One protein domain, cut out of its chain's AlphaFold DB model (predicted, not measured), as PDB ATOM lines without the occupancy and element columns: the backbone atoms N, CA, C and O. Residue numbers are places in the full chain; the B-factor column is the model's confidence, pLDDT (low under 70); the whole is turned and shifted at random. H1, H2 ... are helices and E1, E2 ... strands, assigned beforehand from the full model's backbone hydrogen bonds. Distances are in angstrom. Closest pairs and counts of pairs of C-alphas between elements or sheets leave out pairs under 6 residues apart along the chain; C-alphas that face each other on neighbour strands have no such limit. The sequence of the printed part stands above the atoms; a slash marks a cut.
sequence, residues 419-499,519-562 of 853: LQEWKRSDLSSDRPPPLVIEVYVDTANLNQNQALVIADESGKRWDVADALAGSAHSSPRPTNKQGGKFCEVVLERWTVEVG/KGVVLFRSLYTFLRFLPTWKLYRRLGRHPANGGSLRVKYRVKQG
ATOM      1  N   LEU A 419     -32.555 -13.727 -58.850       60.31
ATOM      2  CA  LEU A 419     -31.767 -14.938 -58.598       60.31
ATOM      3  C   LEU A 419     -31.738 -15.889 -59.807       60.31
ATOM      4  O   LEU A 419     -31.175 -16.974 -59.689       60.31
ATOM      5  N   GLN A 420     -32.360 -15.538 -60.939       60.25
ATOM      6  CA  GLN A 420     -32.248 -16.309 -62.178       60.25
ATOM      7  C   GLN A 420     -30.978 -15.949 -62.940       60.25
ATOM      8  O   GLN A 420     -30.388 -16.848 -63.515       60.25
ATOM      9  N   GLU A 421     -30.509 -14.702 -62.903       61.56
ATOM     10  CA  GLU A 421     -29.233 -14.321 -63.531       61.56
ATOM     11  C   GLU A 421     -28.066 -15.075 -62.870       61.56
ATOM     12  O   GLU A 421     -27.376 -15.840 -63.535       61.56
ATOM     13  N   TRP A 422     -27.998 -15.080 -61.532       65.69
ATOM     14  CA  TRP A 422     -27.102 -15.944 -60.731       65.69
ATOM     15  C   TRP A 422     -27.317 -17.471 -60.890       65.69
ATOM     16  O   TRP A 422     -26.632 -18.256 -60.234       65.69
ATOM     17  N   LYS A 423     -28.271 -17.910 -61.721       64.00
ATOM     18  CA  LYS A 423     -28.510 -19.318 -62.103       64.00
ATOM     19  C   LYS A 423     -28.400 -19.582 -63.612       64.00
ATOM     20  O   LYS A 423     -28.442 -20.745 -63.998       64.00
ATOM     21  N   ARG A 424     -28.333 -18.533 -64.438       56.66
ATOM     22  CA  ARG A 424     -28.261 -18.575 -65.908       56.66
ATOM     23  C   ARG A 424     -26.899 -18.145 -66.439       56.66
ATOM     24  O   ARG A 424     -26.583 -18.512 -67.560       56.66
ATOM     25  N   SER A 425     -26.123 -17.375 -65.671       53.06
ATOM     26  CA  SER A 425     -24.739 -17.041 -66.008       53.06
ATOM     27  C   SER A 425     -23.915 -18.313 -66.191       53.06
ATOM     28  O   SER A 425     -23.473 -18.914 -65.207       53.06
ATOM     29  N   ASP A 426     -23.672 -18.687 -67.445       52.25
ATOM     30  CA  ASP A 426     -22.555 -19.553 -67.787       52.25
ATOM     31  C   ASP A 426     -21.276 -18.836 -67.350       52.25
ATOM     32  O   ASP A 426     -20.891 -17.797 -67.884       52.25
ATOM     33  N   LEU A 427     -20.616 -19.397 -66.335       55.81
ATOM     34  CA  LEU A 427     -19.452 -18.798 -65.668       55.81
ATOM     35  C   LEU A 427     -18.220 -18.660 -66.591       55.81
ATOM     36  O   LEU A 427     -17.184 -18.158 -66.164       55.81
ATOM     37  N   SER A 428     -18.333 -19.125 -67.837       55.56
ATOM     38  CA  SER A 428     -17.359 -19.018 -68.922       55.56
ATOM     39  C   SER A 428     -17.572 -17.829 -69.866       55.56
ATOM     40  O   SER A 428     -16.636 -17.499 -70.589       55.56
ATOM     41  N   SER A 429     -18.763 -17.216 -69.902       55.47
ATOM     42  CA  SER A 429     -19.085 -16.085 -70.793       55.47
ATOM     43  C   SER A 429     -19.329 -14.789 -70.021       55.47
ATOM     44  O   SER A 429     -18.612 -13.819 -70.253       55.47
ATOM     45  N   ASP A 430     -20.264 -14.783 -69.065       59.12
ATOM     46  CA  ASP A 430     -20.647 -13.585 -68.304       59.12
ATOM     47  C   ASP A 430     -20.691 -13.839 -66.790       59.12
ATOM     48  O   ASP A 430     -21.558 -14.541 -66.255       59.12
ATOM     49  N   ARG A 431     -19.759 -13.204 -66.066       67.25
ATOM     50  CA  ARG A 431     -19.670 -13.244 -64.597       67.25
ATOM     51  C   ARG A 431     -20.884 -12.532 -63.976       67.25
ATOM     52  O   ARG A 431     -21.105 -11.358 -64.271       67.25
ATOM     53  N   PRO A 432     -21.645 -13.177 -63.069       71.38
ATOM     54  CA  PRO A 432     -22.835 -12.564 -62.492       71.38
ATOM     55  C   PRO A 432     -22.474 -11.338 -61.622       71.38
ATOM     56  O   PRO A 432     -21.517 -11.398 -60.841       71.38
ATOM     57  N   PRO A 433     -23.237 -10.229 -61.707       72.62
ATOM     58  CA  PRO A 433     -22.964  -9.005 -60.951       72.62
ATOM     59  C   PRO A 433     -23.190  -9.212 -59.444       72.62
ATOM     60  O   PRO A 433     -24.065  -9.993 -59.062       72.62
ATOM     61  N   PRO A 434     -22.462  -8.496 -58.564       79.38
ATOM     62  CA  PRO A 434     -22.400  -8.791 -57.132       79.38
ATOM     63  C   PRO A 434     -23.781  -8.820 -56.460       79.38
ATOM     64  O   PRO A 434     -24.607  -7.914 -56.630       79.38
ATOM     65  N   LEU A 435     -24.022  -9.882 -55.686       82.88
ATOM     66  CA  LEU A 435     -25.291 -10.158 -55.019       82.88
ATOM     67  C   LEU A 435     -25.313  -9.485 -53.649       82.88
ATOM     68  O   LEU A 435     -24.612  -9.906 -52.727       82.88
ATOM     69  N   VAL A 436     -26.148  -8.460 -53.496       84.75
ATOM     70  CA  VAL A 436     -26.216  -7.651 -52.276       84.75
ATOM     71  C   VAL A 436     -27.449  -8.039 -51.460       84.75
ATOM     72  O   VAL A 436     -28.581  -7.835 -51.893       84.75
ATOM     73  N   ILE A 437     -27.259  -8.564 -50.249       87.88
ATOM     74  CA  ILE A 437     -28.344  -8.898 -49.316       87.88
ATOM     75  C   ILE A 437     -28.334  -7.890 -48.166       87.88
ATOM     76  O   ILE A 437     -27.428  -7.879 -47.337       87.88
ATOM     77  N   GLU A 438     -29.362  -7.047 -48.092       88.44
ATOM     78  CA  GLU A 438     -29.534  -6.082 -47.002       88.44
ATOM     79  C   GLU A 438     -30.545  -6.604 -45.979       88.44
ATOM     80  O   GLU A 438     -31.701  -6.876 -46.317       88.44
ATOM     81  N   VAL A 439     -30.119  -6.696 -44.719       88.31
ATOM     82  CA  VAL A 439     -30.971  -6.988 -43.562       88.31
ATOM     83  C   VAL A 439     -31.332  -5.663 -42.902       88.31
ATOM     84  O   VAL A 439     -30.454  -4.852 -42.612       88.31
ATOM     85  N   TYR A 440     -32.620  -5.414 -42.680       87.88
ATOM     86  CA  TYR A 440     -33.120  -4.101 -42.276       87.88
ATOM     87  C   TYR A 440     -34.335  -4.190 -41.344       87.88
ATOM     88  O   TYR A 440     -34.945  -5.246 -41.174       87.88
ATOM     89  N   VAL A 441     -34.688  -3.066 -40.723       85.88
ATOM     90  CA  VAL A 441     -35.882  -2.887 -39.885       85.88
ATOM     91  C   VAL A 441     -36.617  -1.632 -40.343       85.88
ATOM     92  O   VAL A 441     -35.987  -0.617 -40.628       85.88
ATOM     93  N   ASP A 442     -37.948  -1.681 -40.406       80.06
ATOM     94  CA  ASP A 442     -38.787  -0.563 -40.836       80.06
ATOM     95  C   ASP A 442     -39.893  -0.215 -39.829       80.06
ATOM     96  O   ASP A 442     -40.399  -1.068 -39.099       80.06
ATOM     97  N   THR A 443     -40.295   1.059 -39.803       76.06
ATOM     98  CA  THR A 443     -41.326   1.575 -38.886       76.06
ATOM     99  C   THR A 443     -42.743   1.553 -39.467       76.06
ATOM    100  O   THR A 443     -43.666   2.064 -38.835       76.06
ATOM    101  N   ALA A 444     -42.957   0.942 -40.640       69.88
ATOM    102  CA  ALA A 444     -44.261   0.899 -41.321       69.88
ATOM    103  C   ALA A 444     -45.404   0.357 -40.443       69.88
ATOM    104  O   ALA A 444     -46.544   0.803 -40.565       69.88
ATOM    105  N   ASN A 445     -45.095  -0.574 -39.537       68.38
ATOM    106  CA  ASN A 445     -46.070  -1.202 -38.649       68.38
ATOM    107  C   ASN A 445     -46.068  -0.612 -37.219       68.38
ATOM    108  O   ASN A 445     -46.760  -1.162 -36.359       68.38
ATOM    109  N   LEU A 446     -45.317   0.466 -36.938       70.88
ATOM    110  CA  LEU A 446     -45.385   1.188 -35.657       70.88
ATOM    111  C   LEU A 446     -46.652   2.050 -35.579       70.88
ATOM    112  O   LEU A 446     -46.987   2.766 -36.525       70.88
ATOM    113  N   ASN A 447     -47.327   2.013 -34.428       67.19
ATOM    114  CA  ASN A 447     -48.440   2.918 -34.135       67.19
ATOM    115  C   ASN A 447     -47.923   4.348 -33.885       67.19
ATOM    116  O   ASN A 447     -46.787   4.532 -33.458       67.19
ATOM    117  N   GLN A 448     -48.786   5.362 -34.032       66.56
ATOM    118  CA  GLN A 448     -48.447   6.781 -33.793       66.56
ATOM    119  C   GLN A 448     -47.763   7.064 -32.435       66.56
ATOM    120  O   GLN A 448     -46.941   7.971 -32.342       66.56
ATOM    121  N   ASN A 449     -48.054   6.265 -31.402       70.75
ATOM    122  CA  ASN A 449     -47.486   6.398 -30.052       70.75
ATOM    123  C   ASN A 449     -46.184   5.588 -29.840       70.75
ATOM    124  O   ASN A 449     -45.780   5.366 -28.698       70.75
ATOM    125  N   GLN A 450     -45.554   5.076 -30.902       76.19
ATOM    126  CA  GLN A 450     -44.364   4.222 -30.839       76.19
ATOM    127  C   GLN A 450     -43.255   4.758 -31.751       76.19
ATOM    128  O   GLN A 450     -43.396   4.785 -32.970       76.19
ATOM    129  N   ALA A 451     -42.125   5.134 -31.152       76.94
ATOM    130  CA  ALA A 451     -40.923   5.571 -31.858       76.94
ATOM    131  C   ALA A 451     -39.832   4.488 -31.837       76.94
ATOM    132  O   ALA A 451     -39.730   3.712 -30.880       76.94
ATOM    133  N   LEU A 452     -38.996   4.448 -32.877       82.12
ATOM    134  CA  LEU A 452     -37.808   3.595 -32.909       82.12
ATOM    135  C   LEU A 452     -36.647   4.328 -32.231       82.12
ATOM    136  O   LEU A 452     -36.224   5.391 -32.679       82.12
ATOM    137  N   VAL A 453     -36.131   3.745 -31.152       82.31
ATOM    138  CA  VAL A 453     -35.114   4.356 -30.292       82.31
ATOM    139  C   VAL A 453     -33.916   3.423 -30.172       82.31
ATOM    140  O   VAL A 453     -34.075   2.257 -29.809       82.31
ATOM    141  N   ILE A 454     -32.719   3.948 -30.434       84.00
ATOM    142  CA  ILE A 454     -31.453   3.272 -30.142       84.00
ATOM    143  C   ILE A 454     -30.939   3.725 -28.770       84.00
ATOM    144  O   ILE A 454     -31.149   4.870 -28.364       84.00
ATOM    145  N   ALA A 455     -30.296   2.818 -28.038       82.94
ATOM    146  CA  ALA A 455     -29.547   3.146 -26.830       82.94
ATOM    147  C   ALA A 455     -28.052   3.010 -27.132       82.94
ATOM    148  O   ALA A 455     -27.646   2.002 -27.711       82.94
ATOM    149  N   ASP A 456     -27.265   4.016 -26.760       82.12
ATOM    150  CA  ASP A 456     -25.805   3.953 -26.838       82.12
ATOM    151  C   ASP A 456     -25.197   3.194 -25.645       82.12
ATOM    152  O   ASP A 456     -25.900   2.734 -24.740       82.12
ATOM    153  N   GLU A 457     -23.871   3.058 -25.644       78.50
ATOM    154  CA  GLU A 457     -23.108   2.347 -24.608       78.50
ATOM    155  C   GLU A 457     -23.206   3.009 -23.222       78.50
ATOM    156  O   GLU A 457     -23.081   2.329 -22.207       78.50
ATOM    157  N   SER A 458     -23.522   4.310 -23.160       76.31
ATOM    158  CA  SER A 458     -23.824   5.022 -21.908       76.31
ATOM    159  C   SER A 458     -25.273   4.819 -21.429       76.31
ATOM    160  O   SER A 458     -25.682   5.364 -20.404       76.31
ATOM    161  N   GLY A 459     -26.074   4.044 -22.169       74.50
ATOM    162  CA  GLY A 459     -27.496   3.811 -21.918       74.50
ATOM    163  C   GLY A 459     -28.404   4.971 -22.337       74.50
ATOM    164  O   GLY A 459     -29.624   4.900 -22.142       74.50
ATOM    165  N   LYS A 460     -27.843   6.036 -22.925       81.06
ATOM    166  CA  LYS A 460     -28.595   7.200 -23.390       81.06
ATOM    167  C   LYS A 460     -29.344   6.860 -24.677       81.06
ATOM    168  O   LYS A 460     -28.867   6.131 -25.541       81.06
ATOM    169  N   ARG A 461     -30.567   7.385 -24.773       81.25
ATOM    170  CA  ARG A 461     -31.533   7.070 -25.828       81.25
ATOM    171  C   ARG A 461     -31.565   8.150 -26.905       81.25
ATOM    172  O   ARG A 461     -31.610   9.335 -26.577       81.25
ATOM    173  N   TRP A 462     -31.605   7.725 -28.162       78.56
ATOM    174  CA  TRP A 462     -31.677   8.584 -29.344       78.56
ATOM    175  C   TRP A 462     -32.819   8.123 -30.255       78.56
ATOM    176  O   TRP A 462     -32.972   6.923 -30.499       78.56
ATOM    177  N   ASP A 463     -33.630   9.063 -30.744       79.25
ATOM    178  CA  ASP A 463     -34.676   8.767 -31.726       79.25
ATOM    179  C   ASP A 463     -34.051   8.553 -33.111       79.25
ATOM    180  O   ASP A 463     -33.305   9.393 -33.621       79.25
ATOM    181  N   VAL A 464     -34.348   7.402 -33.710       78.25
ATOM    182  CA  VAL A 464     -33.736   6.952 -34.962       78.25
ATOM    183  C   VAL A 464     -34.350   7.646 -36.183       78.25
ATOM    184  O   VAL A 464     -33.662   7.838 -37.184       78.25
ATOM    185  N   ALA A 465     -35.617   8.066 -36.118       73.56
ATOM    186  CA  ALA A 465     -36.242   8.827 -37.197       73.56
ATOM    187  C   ALA A 465     -35.671  10.251 -37.277       73.56
ATOM    188  O   ALA A 465     -35.442  10.743 -38.382       73.56
ATOM    189  N   ASP A 466     -35.382  10.873 -36.131       69.94
ATOM    190  CA  ASP A 466     -34.776  12.209 -36.075       69.94
ATOM    191  C   ASP A 466     -33.265  12.192 -36.348       69.94
ATOM    192  O   ASP A 466     -32.758  13.105 -37.002       69.94
ATOM    193  N   ALA A 467     -32.545  11.139 -35.943       67.81
ATOM    194  CA  ALA A 467     -31.141  10.958 -36.321       67.81
ATOM    195  C   ALA A 467     -30.969  10.847 -37.848       67.81
ATOM    196  O   ALA A 467     -30.149  11.556 -38.430       67.81
ATOM    197  N   LEU A 468     -31.798  10.029 -38.512       69.25
ATOM    198  CA  LEU A 468     -31.789   9.890 -39.975       69.25
ATOM    199  C   LEU A 468     -32.324  11.143 -40.695       69.25
ATOM    200  O   LEU A 468     -31.857  11.459 -41.786       69.25
ATOM    201  N   ALA A 469     -33.241  11.906 -40.088       62.38
ATOM    202  CA  ALA A 469     -33.664  13.202 -40.627       62.38
ATOM    203  C   ALA A 469     -32.537  14.255 -40.589       62.38
ATOM    204  O   ALA A 469     -32.435  15.067 -41.504       62.38
ATOM    205  N   GLY A 470     -31.660  14.214 -39.579       54.84
ATOM    206  CA  GLY A 470     -30.519  15.131 -39.451       54.84
ATOM    207  C   GLY A 470     -29.438  14.985 -40.532       54.84
ATOM    208  O   GLY A 470     -28.649  15.908 -40.710       54.84
ATOM    209  N   SER A 471     -29.412  13.864 -41.261       51.59
ATOM    210  CA  SER A 471     -28.522  13.635 -42.415       51.59
ATOM    211  C   SER A 471     -29.148  14.079 -43.750       51.59
ATOM    212  O   SER A 471     -28.447  14.341 -44.730       51.59
ATOM    213  N   ALA A 472     -30.479  14.183 -43.798       46.66
ATOM    214  CA  ALA A 472     -31.262  14.274 -45.025       46.66
ATOM    215  C   ALA A 472     -31.823  15.687 -45.270       46.66
ATOM    216  O   ALA A 472     -33.038  15.910 -45.257       46.66
ATOM    217  N   HIS A 473     -30.944  16.651 -45.557       39.81
ATOM    218  CA  HIS A 473     -31.389  17.874 -46.227       39.81
ATOM    219  C   HIS A 473     -31.925  17.538 -47.638       39.81
ATOM    220  O   HIS A 473     -31.346  16.733 -48.363       39.81
ATOM    221  N   SER A 474     -33.052  18.164 -48.004       44.44
ATOM    222  CA  SER A 474     -33.739  18.097 -49.310       44.44
ATOM    223  C   SER A 474     -34.179  16.714 -49.840       44.44
ATOM    224  O   SER A 474     -33.728  16.279 -50.894       44.44
ATOM    225  N   SER A 475     -35.178  16.086 -49.203       40.66
ATOM    226  CA  SER A 475     -36.162  15.253 -49.929       40.66
ATOM    227  C   SER A 475     -37.488  15.102 -49.152       40.66
ATOM    228  O   SER A 475     -37.446  14.882 -47.938       40.66
ATOM    229  N   PRO A 476     -38.675  15.208 -49.790       43.06
ATOM    230  CA  PRO A 476     -39.960  14.975 -49.127       43.06
ATOM    231  C   PRO A 476     -40.176  13.475 -48.854       43.06
ATOM    232  O   PRO A 476     -40.567  12.708 -49.732       43.06
ATOM    233  N   ARG A 477     -39.916  13.043 -47.614       52.91
ATOM    234  CA  ARG A 477     -40.035  11.634 -47.199       52.91
ATOM    235  C   ARG A 477     -41.510  11.185 -47.165       52.91
ATOM    236  O   ARG A 477     -42.332  11.915 -46.610       52.91
ATOM    237  N   PRO A 478     -41.864   9.987 -47.677       48.12
ATOM    238  CA  PRO A 478     -43.226   9.469 -47.570       48.12
ATOM    239  C   PRO A 478     -43.652   9.314 -46.104       48.12
ATOM    240  O   PRO A 478     -42.884   8.849 -45.259       48.12
ATOM    241  N   THR A 479     -44.894   9.682 -45.803       52.53
ATOM    242  CA  THR A 479     -45.524   9.427 -44.504       52.53
ATOM    243  C   THR A 479     -46.045   7.992 -44.433       52.53
ATOM    244  O   THR A 479     -46.387   7.375 -45.443       52.53
ATOM    245  N   ASN A 480     -46.127   7.434 -43.224       53.41
ATOM    246  CA  ASN A 480     -46.863   6.190 -43.011       53.41
ATOM    247  C   ASN A 480     -48.370   6.425 -43.271       53.41
ATOM    248  O   ASN A 480     -48.853   7.552 -43.162       53.41
ATOM    249  N   LYS A 481     -49.152   5.363 -43.501       49.44
ATOM    250  CA  LYS A 481     -50.620   5.392 -43.705       49.44
ATOM    251  C   LYS A 481     -51.421   6.020 -42.544       49.44
ATOM    252  O   LYS A 481     -52.629   6.182 -42.655       49.44
ATOM    253  N   GLN A 482     -50.754   6.351 -41.436       47.50
ATOM    254  CA  GLN A 482     -51.290   7.035 -40.254       47.50
ATOM    255  C   GLN A 482     -50.583   8.386 -39.975       47.50
ATOM    256  O   GLN A 482     -50.596   8.864 -38.844       47.50
ATOM    257  N   GLY A 483     -49.902   8.986 -40.957       46.81
ATOM    258  CA  GLY A 483     -49.252  10.305 -40.847       46.81
ATOM    259  C   GLY A 483     -47.896  10.348 -40.123       46.81
ATOM    260  O   GLY A 483     -47.227  11.376 -40.157       46.81
ATOM    261  N   GLY A 484     -47.454   9.253 -39.496       56.19
ATOM    262  CA  GLY A 484     -46.148   9.183 -38.822       56.19
ATOM    263  C   GLY A 484     -44.948   9.211 -39.782       56.19
ATOM    264  O   GLY A 484     -45.066   8.834 -40.951       56.19
ATOM    265  N   LYS A 485     -43.769   9.605 -39.273       60.50
ATOM    266  CA  LYS A 485     -42.494   9.560 -40.014       60.50
ATOM    267  C   LYS A 485     -42.141   8.101 -40.352       60.50
ATOM    268  O   LYS A 485     -41.753   7.341 -39.462       60.50
ATOM    269  N   PHE A 486     -42.258   7.696 -41.618       66.00
ATOM    270  CA  PHE A 486     -41.731   6.397 -42.043       66.00
ATOM    271  C   PHE A 486     -40.201   6.418 -41.969       66.00
ATOM    272  O   PHE A 486     -39.559   7.384 -42.386       66.00
ATOM    273  N   CYS A 487     -39.620   5.350 -41.434       71.12
ATOM    274  CA  CYS A 487     -38.186   5.173 -41.329       71.12
ATOM    275  C   CYS A 487     -37.814   3.721 -41.637       71.12
ATOM    276  O   CYS A 487     -38.497   2.786 -41.218       71.12
ATOM    277  N   GLU A 488     -36.713   3.552 -42.354       80.75
ATOM    278  CA  GLU A 488     -36.065   2.274 -42.626       80.75
ATOM    279  C   GLU A 488     -34.622   2.385 -42.132       80.75
ATOM    280  O   GLU A 488     -34.012   3.445 -42.278       80.75
ATOM    281  N   VAL A 489     -34.110   1.313 -41.529       83.62
ATOM    282  CA  VAL A 489     -32.752   1.227 -40.987       83.62
ATOM    283  C   VAL A 489     -32.109  -0.060 -41.483       83.62
ATOM    284  O   VAL A 489     -32.569  -1.152 -41.134       83.62
ATOM    285  N   VAL A 490     -31.048   0.049 -42.282       87.31
ATOM    286  CA  VAL A 490     -30.223  -1.111 -42.659       87.31
ATOM    287  C   VAL A 490     -29.345  -1.490 -41.464       87.31
ATOM    288  O   VAL A 490     -28.692  -0.635 -40.877       87.31
ATOM    289  N   LEU A 491     -29.367  -2.769 -41.084       87.12
ATOM    290  CA  LEU A 491     -28.593  -3.327 -39.968       87.12
ATOM    291  C   LEU A 491     -27.364  -4.102 -40.450       87.12
ATOM    292  O   LEU A 491     -26.337  -4.101 -39.781       87.12
ATOM    293  N   GLU A 492     -27.476  -4.772 -41.598       89.88
ATOM    294  CA  GLU A 492     -26.386  -5.519 -42.228       89.88
ATOM    295  C   GLU A 492     -26.490  -5.373 -43.746       89.88
ATOM    296  O   GLU A 492     -27.592  -5.418 -44.302       89.88
ATOM    297  N   ARG A 493     -25.346  -5.276 -44.424       89.56
ATOM    298  CA  ARG A 493     -25.233  -5.527 -45.862       89.56
ATOM    299  C   ARG A 493     -24.213  -6.636 -46.071       89.56
ATOM    300  O   ARG A 493     -23.068  -6.512 -45.649       89.56
ATOM    301  N   TRP A 494     -24.648  -7.695 -46.731       90.31
ATOM    302  CA  TRP A 494     -23.806  -8.777 -47.216       90.31
ATOM    303  C   TRP A 494     -23.621  -8.589 -48.714       90.31
ATOM    304  O   TRP A 494     -24.599  -8.316 -49.408       90.31
ATOM    305  N   THR A 495     -22.405  -8.779 -49.207       86.81
ATOM    306  CA  THR A 495     -22.131  -8.822 -50.644       86.81
ATOM    307  C   THR A 495     -21.477 -10.158 -50.953       86.81
ATOM    308  O   THR A 495     -20.523 -10.543 -50.279       86.81
ATOM    309  N   VAL A 496     -22.021 -10.886 -51.926       86.56
ATOM    310  CA  VAL A 496     -21.444 -12.132 -52.438       86.56
ATOM    311  C   VAL A 496     -20.960 -11.868 -53.855       86.56
ATOM    312  O   VAL A 496     -21.732 -11.452 -54.719       86.56
ATOM    313  N   GLU A 497     -19.671 -12.097 -54.072       83.38
ATOM    314  CA  GLU A 497     -18.970 -11.832 -55.323       83.38
ATOM    315  C   GLU A 497     -18.193 -13.096 -55.696       83.38
ATOM    316  O   GLU A 497     -17.569 -13.720 -54.835       83.38
ATOM    317  N   VAL A 498     -18.235 -13.493 -56.969       81.25
ATOM    318  CA  VAL A 498     -17.254 -14.445 -57.506       81.25
ATOM    319  C   VAL A 498     -15.938 -13.680 -57.654       81.25
ATOM    320  O   VAL A 498     -15.965 -12.550 -58.148       81.25
ATOM    321  N   GLY A 499     -14.820 -14.249 -57.196       67.81
ATOM    322  CA  GLY A 499     -13.499 -13.614 -57.277       67.81
ATOM    323  C   GLY A 499     -13.019 -13.404 -58.717       67.81
ATOM    324  O   GLY A 499     -13.606 -13.943 -59.656       67.81
ATOM    325  N   LYS A 519     -14.437 -27.158 -49.729       84.12
ATOM    326  CA  LYS A 519     -14.250 -25.739 -49.363       84.12
ATOM    327  C   LYS A 519     -15.596 -25.023 -49.199       84.12
ATOM    328  O   LYS A 519     -15.824 -24.382 -48.175       84.12
ATOM    329  N   GLY A 520     -16.517 -25.199 -50.150       83.06
ATOM    330  CA  GLY A 520     -17.872 -24.643 -50.093       83.06
ATOM    331  C   GLY A 520     -18.675 -25.126 -48.880       83.06
ATOM    332  O   GLY A 520     -19.279 -24.316 -48.178       83.06
ATOM    333  N   VAL A 521     -18.638 -26.424 -48.563       80.31
ATOM    334  CA  VAL A 521     -19.299 -26.984 -47.370       80.31
ATOM    335  C   VAL A 521     -18.748 -26.359 -46.083       80.31
ATOM    336  O   VAL A 521     -19.533 -25.969 -45.215       80.31
ATOM    337  N   VAL A 522     -17.425 -26.208 -45.961       85.88
ATOM    338  CA  VAL A 522     -16.789 -25.554 -44.802       85.88
ATOM    339  C   VAL A 522     -17.203 -24.079 -44.707       85.88
ATOM    340  O   VAL A 522     -17.578 -23.626 -43.623       85.88
ATOM    341  N   LEU A 523     -17.231 -23.353 -45.830       86.50
ATOM    342  CA  LEU A 523     -17.673 -21.956 -45.904       86.50
ATOM    343  C   LEU A 523     -19.140 -21.780 -45.471       86.50
ATOM    344  O   LEU A 523     -19.450 -20.896 -44.674       86.50
ATOM    345  N   PHE A 524     -20.056 -22.645 -45.916       87.38
ATOM    346  CA  PHE A 524     -21.453 -22.575 -45.471       87.38
ATOM    347  C   PHE A 524     -21.614 -22.914 -43.980       87.38
ATOM    348  O   PHE A 524     -22.460 -22.322 -43.305       87.38
ATOM    349  N   ARG A 525     -20.791 -23.820 -43.429       81.19
ATOM    350  CA  ARG A 525     -20.786 -24.149 -41.989       81.19
ATOM    351  C   ARG A 525     -20.232 -23.003 -41.134       81.19
ATOM    352  O   ARG A 525     -20.806 -22.710 -40.078       81.19
ATOM    353  N   SER A 526     -19.175 -22.322 -41.580       91.62
ATOM    354  CA  SER A 526     -18.636 -21.145 -40.885       91.62
ATOM    355  C   SER A 526     -19.606 -19.961 -40.970       91.62
ATOM    356  O   SER A 526     -19.957 -19.407 -39.927       91.62
ATOM    357  N   LEU A 527     -20.163 -19.660 -42.150       88.94
ATOM    358  CA  LEU A 527     -21.168 -18.609 -42.360       88.94
ATOM    359  C   LEU A 527     -22.424 -18.823 -41.499       88.94
ATOM    360  O   LEU A 527     -22.859 -17.905 -40.802       88.94
ATOM    361  N   TYR A 528     -22.971 -20.045 -41.469       84.50
ATOM    362  CA  TYR A 528     -24.100 -20.417 -40.602       84.50
ATOM    363  C   TYR A 528     -23.829 -20.109 -39.120       84.50
ATOM    364  O   TYR A 528     -24.741 -19.735 -38.374       84.50
ATOM    365  N   THR A 529     -22.579 -20.263 -38.689       88.69
ATOM    366  CA  THR A 529     -22.150 -20.024 -37.309       88.69
ATOM    367  C   THR A 529     -21.909 -18.531 -37.056       88.69
ATOM    368  O   THR A 529     -22.413 -17.989 -36.074       88.69
ATOM    369  N   PHE A 530     -21.244 -17.834 -37.980       88.62
ATOM    370  CA  PHE A 530     -20.980 -16.393 -37.933       88.62
ATOM    371  C   PHE A 530     -22.276 -15.564 -37.860       88.62
ATOM    372  O   PHE A 530     -22.425 -14.725 -36.967       88.62
ATOM    373  N   LEU A 531     -23.280 -15.912 -38.675       88.75
ATOM    374  CA  LEU A 531     -24.638 -15.343 -38.646       88.75
ATOM    375  C   LEU A 531     -25.307 -15.382 -37.256       88.75
ATOM    376  O   LEU A 531     -26.230 -14.613 -36.992       88.75
ATOM    377  N   ARG A 532     -24.867 -16.262 -36.344       86.50
ATOM    378  CA  ARG A 532     -25.429 -16.414 -34.988       86.50
ATOM    379  C   ARG A 532     -24.705 -15.593 -33.916       86.50
ATOM    380  O   ARG A 532     -25.227 -15.479 -32.804       86.50
ATOM    381  N   PHE A 533     -23.552 -15.002 -34.225       88.81
ATOM    382  CA  PHE A 533     -22.832 -14.109 -33.309       88.81
ATOM    383  C   PHE A 533     -23.237 -12.635 -33.456       88.81
ATOM    384  O   PHE A 533     -23.178 -11.883 -32.474       88.81
ATOM    385  N   LEU A 534     -23.703 -12.242 -34.646       88.81
ATOM    386  CA  LEU A 534     -24.011 -10.856 -35.005       88.81
ATOM    387  C   LEU A 534     -25.116 -10.213 -34.135       88.81
ATOM    388  O   LEU A 534     -26.019 -10.906 -33.641       88.81
ATOM    389  N   PRO A 535     -25.088  -8.876 -33.939       87.25
ATOM    390  CA  PRO A 535     -26.091  -8.158 -33.148       87.25
ATOM    391  C   PRO A 535     -27.529  -8.373 -33.640       87.25
ATOM    392  O   PRO A 535     -28.439  -8.539 -32.823       87.25
ATOM    393  N   THR A 536     -27.740  -8.459 -34.953       87.81
ATOM    394  CA  THR A 536     -29.065  -8.633 -35.567       87.81
ATOM    395  C   THR A 536     -29.712  -9.959 -35.190       87.81
ATOM    396  O   THR A 536     -30.910 -10.000 -34.920       87.81
ATOM    397  N   TRP A 537     -28.939 -11.040 -35.039       85.25
ATOM    398  CA  TRP A 537     -29.458 -12.313 -34.524       85.25
ATOM    399  C   TRP A 537     -29.889 -12.216 -33.053       85.25
ATOM    400  O   TRP A 537     -30.880 -12.827 -32.637       85.25
ATOM    401  N   LYS A 538     -29.186 -11.407 -32.248       86.31
ATOM    402  CA  LYS A 538     -29.579 -11.108 -30.857       86.31
ATOM    403  C   LYS A 538     -30.878 -10.287 -30.830       86.31
ATOM    404  O   LYS A 538     -31.745 -10.580 -30.007       86.31
ATOM    405  N   LEU A 539     -31.054  -9.329 -31.747       84.56
ATOM    406  CA  LEU A 539     -32.292  -8.556 -31.925       84.56
ATOM    407  C   LEU A 539     -33.463  -9.438 -32.395       84.56
ATOM    408  O   LEU A 539     -34.504  -9.466 -31.742       84.56
ATOM    409  N   TYR A 540     -33.277 -10.218 -33.460       84.19
ATOM    410  CA  TYR A 540     -34.261 -11.159 -34.004       84.19
ATOM    411  C   TYR A 540     -34.772 -12.132 -32.928       84.19
ATOM    412  O   TYR A 540     -35.980 -12.243 -32.710       84.19
ATOM    413  N   ARG A 541     -33.864 -12.758 -32.158       82.50
ATOM    414  CA  ARG A 541     -34.248 -13.647 -31.046       82.50
ATOM    415  C   ARG A 541     -34.903 -12.928 -29.862       82.50
ATOM    416  O   ARG A 541     -35.595 -13.591 -29.093       82.50
ATOM    417  N   ARG A 542     -34.708 -11.615 -29.680       80.00
ATOM    418  CA  ARG A 542     -35.440 -10.816 -28.676       80.00
ATOM    419  C   ARG A 542     -36.863 -10.513 -29.151       80.00
ATOM    420  O   ARG A 542     -37.800 -10.784 -28.408       80.00
ATOM    421  N   LEU A 543     -37.027 -10.050 -30.392       76.62
ATOM    422  CA  LEU A 543     -38.339  -9.774 -30.995       76.62
ATOM    423  C   LEU A 543     -39.211 -11.041 -31.041       76.62
ATOM    424  O   LEU A 543     -40.340 -11.029 -30.557       76.62
ATOM    425  N   GLY A 544     -38.658 -12.171 -31.499       66.88
ATOM    426  CA  GLY A 544     -39.365 -13.459 -31.535       66.88
ATOM    427  C   GLY A 544     -39.725 -14.053 -30.163       66.88
ATOM    428  O   GLY A 544     -40.519 -14.986 -30.095       66.88
ATOM    429  N   ARG A 545     -39.173 -13.527 -29.058       67.50
ATOM    430  CA  ARG A 545     -39.500 -13.953 -27.684       67.50
ATOM    431  C   ARG A 545     -40.611 -13.136 -27.024       67.50
ATOM    432  O   ARG A 545     -41.090 -13.561 -25.978       67.50
ATOM    433  N   HIS A 546     -41.009 -11.993 -27.588       55.09
ATOM    434  CA  HIS A 546     -41.926 -11.056 -26.928       55.09
ATOM    435  C   HIS A 546     -43.200 -10.737 -27.746       55.09
ATOM    436  O   HIS A 546     -43.524  -9.564 -27.942       55.09
ATOM    437  N   PRO A 547     -43.983 -11.749 -28.184       53.66
ATOM    438  CA  PRO A 547     -45.198 -11.540 -28.985       53.66
ATOM    439  C   PRO A 547     -46.339 -10.826 -28.233       53.66
ATOM    440  O   PRO A 547     -47.351 -10.493 -28.840       53.66
ATOM    441  N   ALA A 548     -46.195 -10.598 -26.920       48.09
ATOM    442  CA  ALA A 548     -47.147  -9.840 -26.106       48.09
ATOM    443  C   ALA A 548     -47.178  -8.340 -26.456       48.09
ATOM    444  O   ALA A 548     -48.223  -7.707 -26.334       48.09
ATOM    445  N   ASN A 549     -46.066  -7.790 -26.958       50.12
ATOM    446  CA  ASN A 549     -46.093  -6.514 -27.668       50.12
ATOM    447  C   ASN A 549     -46.317  -6.867 -29.141       50.12
ATOM    448  O   ASN A 549     -45.473  -7.543 -29.730       50.12
ATOM    449  N   GLY A 550     -47.463  -6.469 -29.708       52.25
ATOM    450  CA  GLY A 550     -47.870  -6.868 -31.061       52.25
ATOM    451  C   GLY A 550     -46.771  -6.637 -32.106       52.25
ATOM    452  O   GLY A 550     -45.999  -5.691 -31.968       52.25
ATOM    453  N   GLY A 551     -46.696  -7.515 -33.121       57.38
ATOM    454  CA  GLY A 551     -45.585  -7.693 -34.086       57.38
ATOM    455  C   GLY A 551     -45.302  -6.519 -35.037       57.38
ATOM    456  O   GLY A 551     -45.315  -6.665 -36.258       57.38
ATOM    457  N   SER A 552     -45.057  -5.362 -34.438       62.72
ATOM    458  CA  SER A 552     -45.047  -4.010 -34.987       62.72
ATOM    459  C   SER A 552     -43.651  -3.572 -35.451       62.72
ATOM    460  O   SER A 552     -43.526  -2.802 -36.397       62.72
ATOM    461  N   LEU A 553     -42.596  -4.152 -34.870       72.50
ATOM    462  CA  LEU A 553     -41.216  -4.036 -35.341       72.50
ATOM    463  C   LEU A 553     -40.702  -5.430 -35.725       72.50
ATOM    464  O   LEU A 553     -40.780  -6.366 -34.925       72.50
ATOM    465  N   ARG A 554     -40.193  -5.590 -36.951       75.69
ATOM    466  CA  ARG A 554     -39.709  -6.876 -37.484       75.69
ATOM    467  C   ARG A 554     -38.396  -6.674 -38.236       75.69
ATOM    468  O   ARG A 554     -38.262  -5.708 -38.977       75.69
ATOM    469  N   VAL A 555     -37.465  -7.617 -38.088       83.75
ATOM    470  CA  VAL A 555     -36.308  -7.726 -38.991       83.75
ATOM    471  C   VAL A 555     -36.798  -8.284 -40.329       83.75
ATOM    472  O   VAL A 555     -37.542  -9.268 -40.358       83.75
ATOM    473  N   LYS A 556     -36.392  -7.638 -41.418       83.31
ATOM    474  CA  LYS A 556     -36.685  -7.972 -42.815       83.31
ATOM    475  C   LYS A 556     -35.373  -8.109 -43.588       83.31
ATOM    476  O   LYS A 556     -34.315  -7.712 -43.107       83.31
ATOM    477  N   TYR A 557     -35.449  -8.660 -44.794       86.44
ATOM    478  CA  TYR A 557     -34.325  -8.697 -45.723       86.44
ATOM    479  C   TYR A 557     -34.789  -8.400 -47.150       86.44
ATOM    480  O   TYR A 557     -35.941  -8.661 -47.520       86.44
ATOM    481  N   ARG A 558     -33.877  -7.867 -47.961       80.44
ATOM    482  CA  ARG A 558     -34.038  -7.716 -49.408       80.44
ATOM    483  C   ARG A 558     -32.765  -8.133 -50.127       80.44
ATOM    484  O   ARG A 558     -31.673  -8.007 -49.583       80.44
ATOM    485  N   VAL A 559     -32.942  -8.605 -51.352       81.50
ATOM    486  CA  VAL A 559     -31.859  -8.856 -52.300       81.50
ATOM    487  C   VAL A 559     -31.839  -7.689 -53.286       81.50
ATOM    488  O   VAL A 559     -32.897  -7.192 -53.678       81.50
ATOM    489  N   LYS A 560     -30.639  -7.234 -53.621       76.81
ATOM    490  CA  LYS A 560     -30.287  -6.217 -54.610       76.81
ATOM    491  C   LYS A 560     -29.181  -6.791 -55.498       76.81
ATOM    492  O   LYS A 560     -28.514  -7.757 -55.128       76.81
ATOM    493  N   GLN A 561     -28.983  -6.164 -56.644       67.69
ATOM    494  CA  GLN A 561     -28.048  -6.595 -57.669       67.69
ATOM    495  C   GLN A 561     -27.215  -5.390 -58.098       67.69
ATOM    496  O   GLN A 561     -27.779  -4.337 -58.394       67.69
ATOM    497  N   GLY A 562     -25.889  -5.533 -58.083       63.00
ATOM    498  CA  GLY A 562     -24.979  -4.414 -58.324       63.00
ATOM    499  C   GLY A 562     -24.851  -3.440 -57.140       63.00
ATOM    500  O   GLY A 562     -25.459  -3.604 -56.079       63.00
TER     501      GLY A 562
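What this domain is: This is residues 419 to 499 and 519 to 562 of the 853 residues of the protein "Autophagy-related protein 13" of Friedmanniomyces endolithicus (UniProt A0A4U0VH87). A strongly twisted ribbon of three strands, E4, E1 and E5, makes the middle of a loose, elongated model, with H4 slantwise over one face and H1 grazing the sheet, and the links at residues 428 and 449 reach out beyond the ribbon to the two far ends. Toward the other end of the ribbon lie the small hairpin E2 and E3 and the short H2, while H3, next to H4 in the chain, sticks out free of the rest. The printed part has 125 residues with four named helices and five named strands, in the order H1 E1 E2 E3 H2 E4 H3 H4 E5; the larger sheet runs E4 E1 E5, antiparallel throughout, and the class is mixed, helices and strands. The radius of gyration of the C-alphas is 18.5 A, and they span 54 by 35 by 28 A.

Where its parts are: H1, residues 419 to 424, begins with C-alpha 419 at (-31.767, -14.938, -58.598). E1 is residues 435 to 442, 21.8 A long. E2, residues 453 to 455, and E3, residues 461 to 463, are short; H2, residues 464 to 469, follows. E4, residues 488 to 496, is 22.8 A long and bends by 62 degrees at residue 491. H3, residues 519 to 530, begins with C-alpha 519 at (-14.250, -25.739, -49.363) and is 16.2 A long. H4, residues 535 to 543, is 12.5 A long. E5, residues 555 to 561, is 20.5 A long and ends with C-alpha 561 at (-28.048, -6.595, -57.669).

How they stand to each other: E1 is the inner strand between the edge strands E4 and E5. E4 and E1 are antiparallel at 163 degrees, with N 437 and O 494 2.8 A apart. E1 and E5 are antiparallel at 149 degrees, with N 438 and O 558 2.9 A apart. H4 is on this sheet at a height of 10.2 A, over E1 and only just not over E5, on which 2 of its 9 C-alphas fall; it runs slantwise to the strands, at 44 degrees to E1 on the local plane. The closest C-alphas of H4 and E5 are those of Tyr 540 and Val 555, 6.4 A. H1 only grazes the sheet with residues 419 to 422, and H2 with residues 464 to 468. E2 and E3 form a hairpin, with N 454 and O 462 3.0 A apart; the closest C-alphas of E2 and H2 are those of Val 453 and Val 464, 5.5 A. H3 is not on the three-stranded sheet and is apart from H4. In H2, H3 and H4 every O i to N i+4 pair is within hydrogen-bond range; in H1, 1 of 2 is.

The domain as a whole: The C-alphas farthest apart, those of Ser 428 and Asn 449, are 55.4 A apart. Residues 500 to 518 are not printed, with 14.5 A between C-alphas 499 and 519. The links H2 to E4 and H4 to E5 are long; residues 470 to 476 and 519 to 533 stand free. Mean pLDDT of the printed part is 72.5, and 50 residues are under 70, among them 419 to 431, 466 to 486 and 544 to 552.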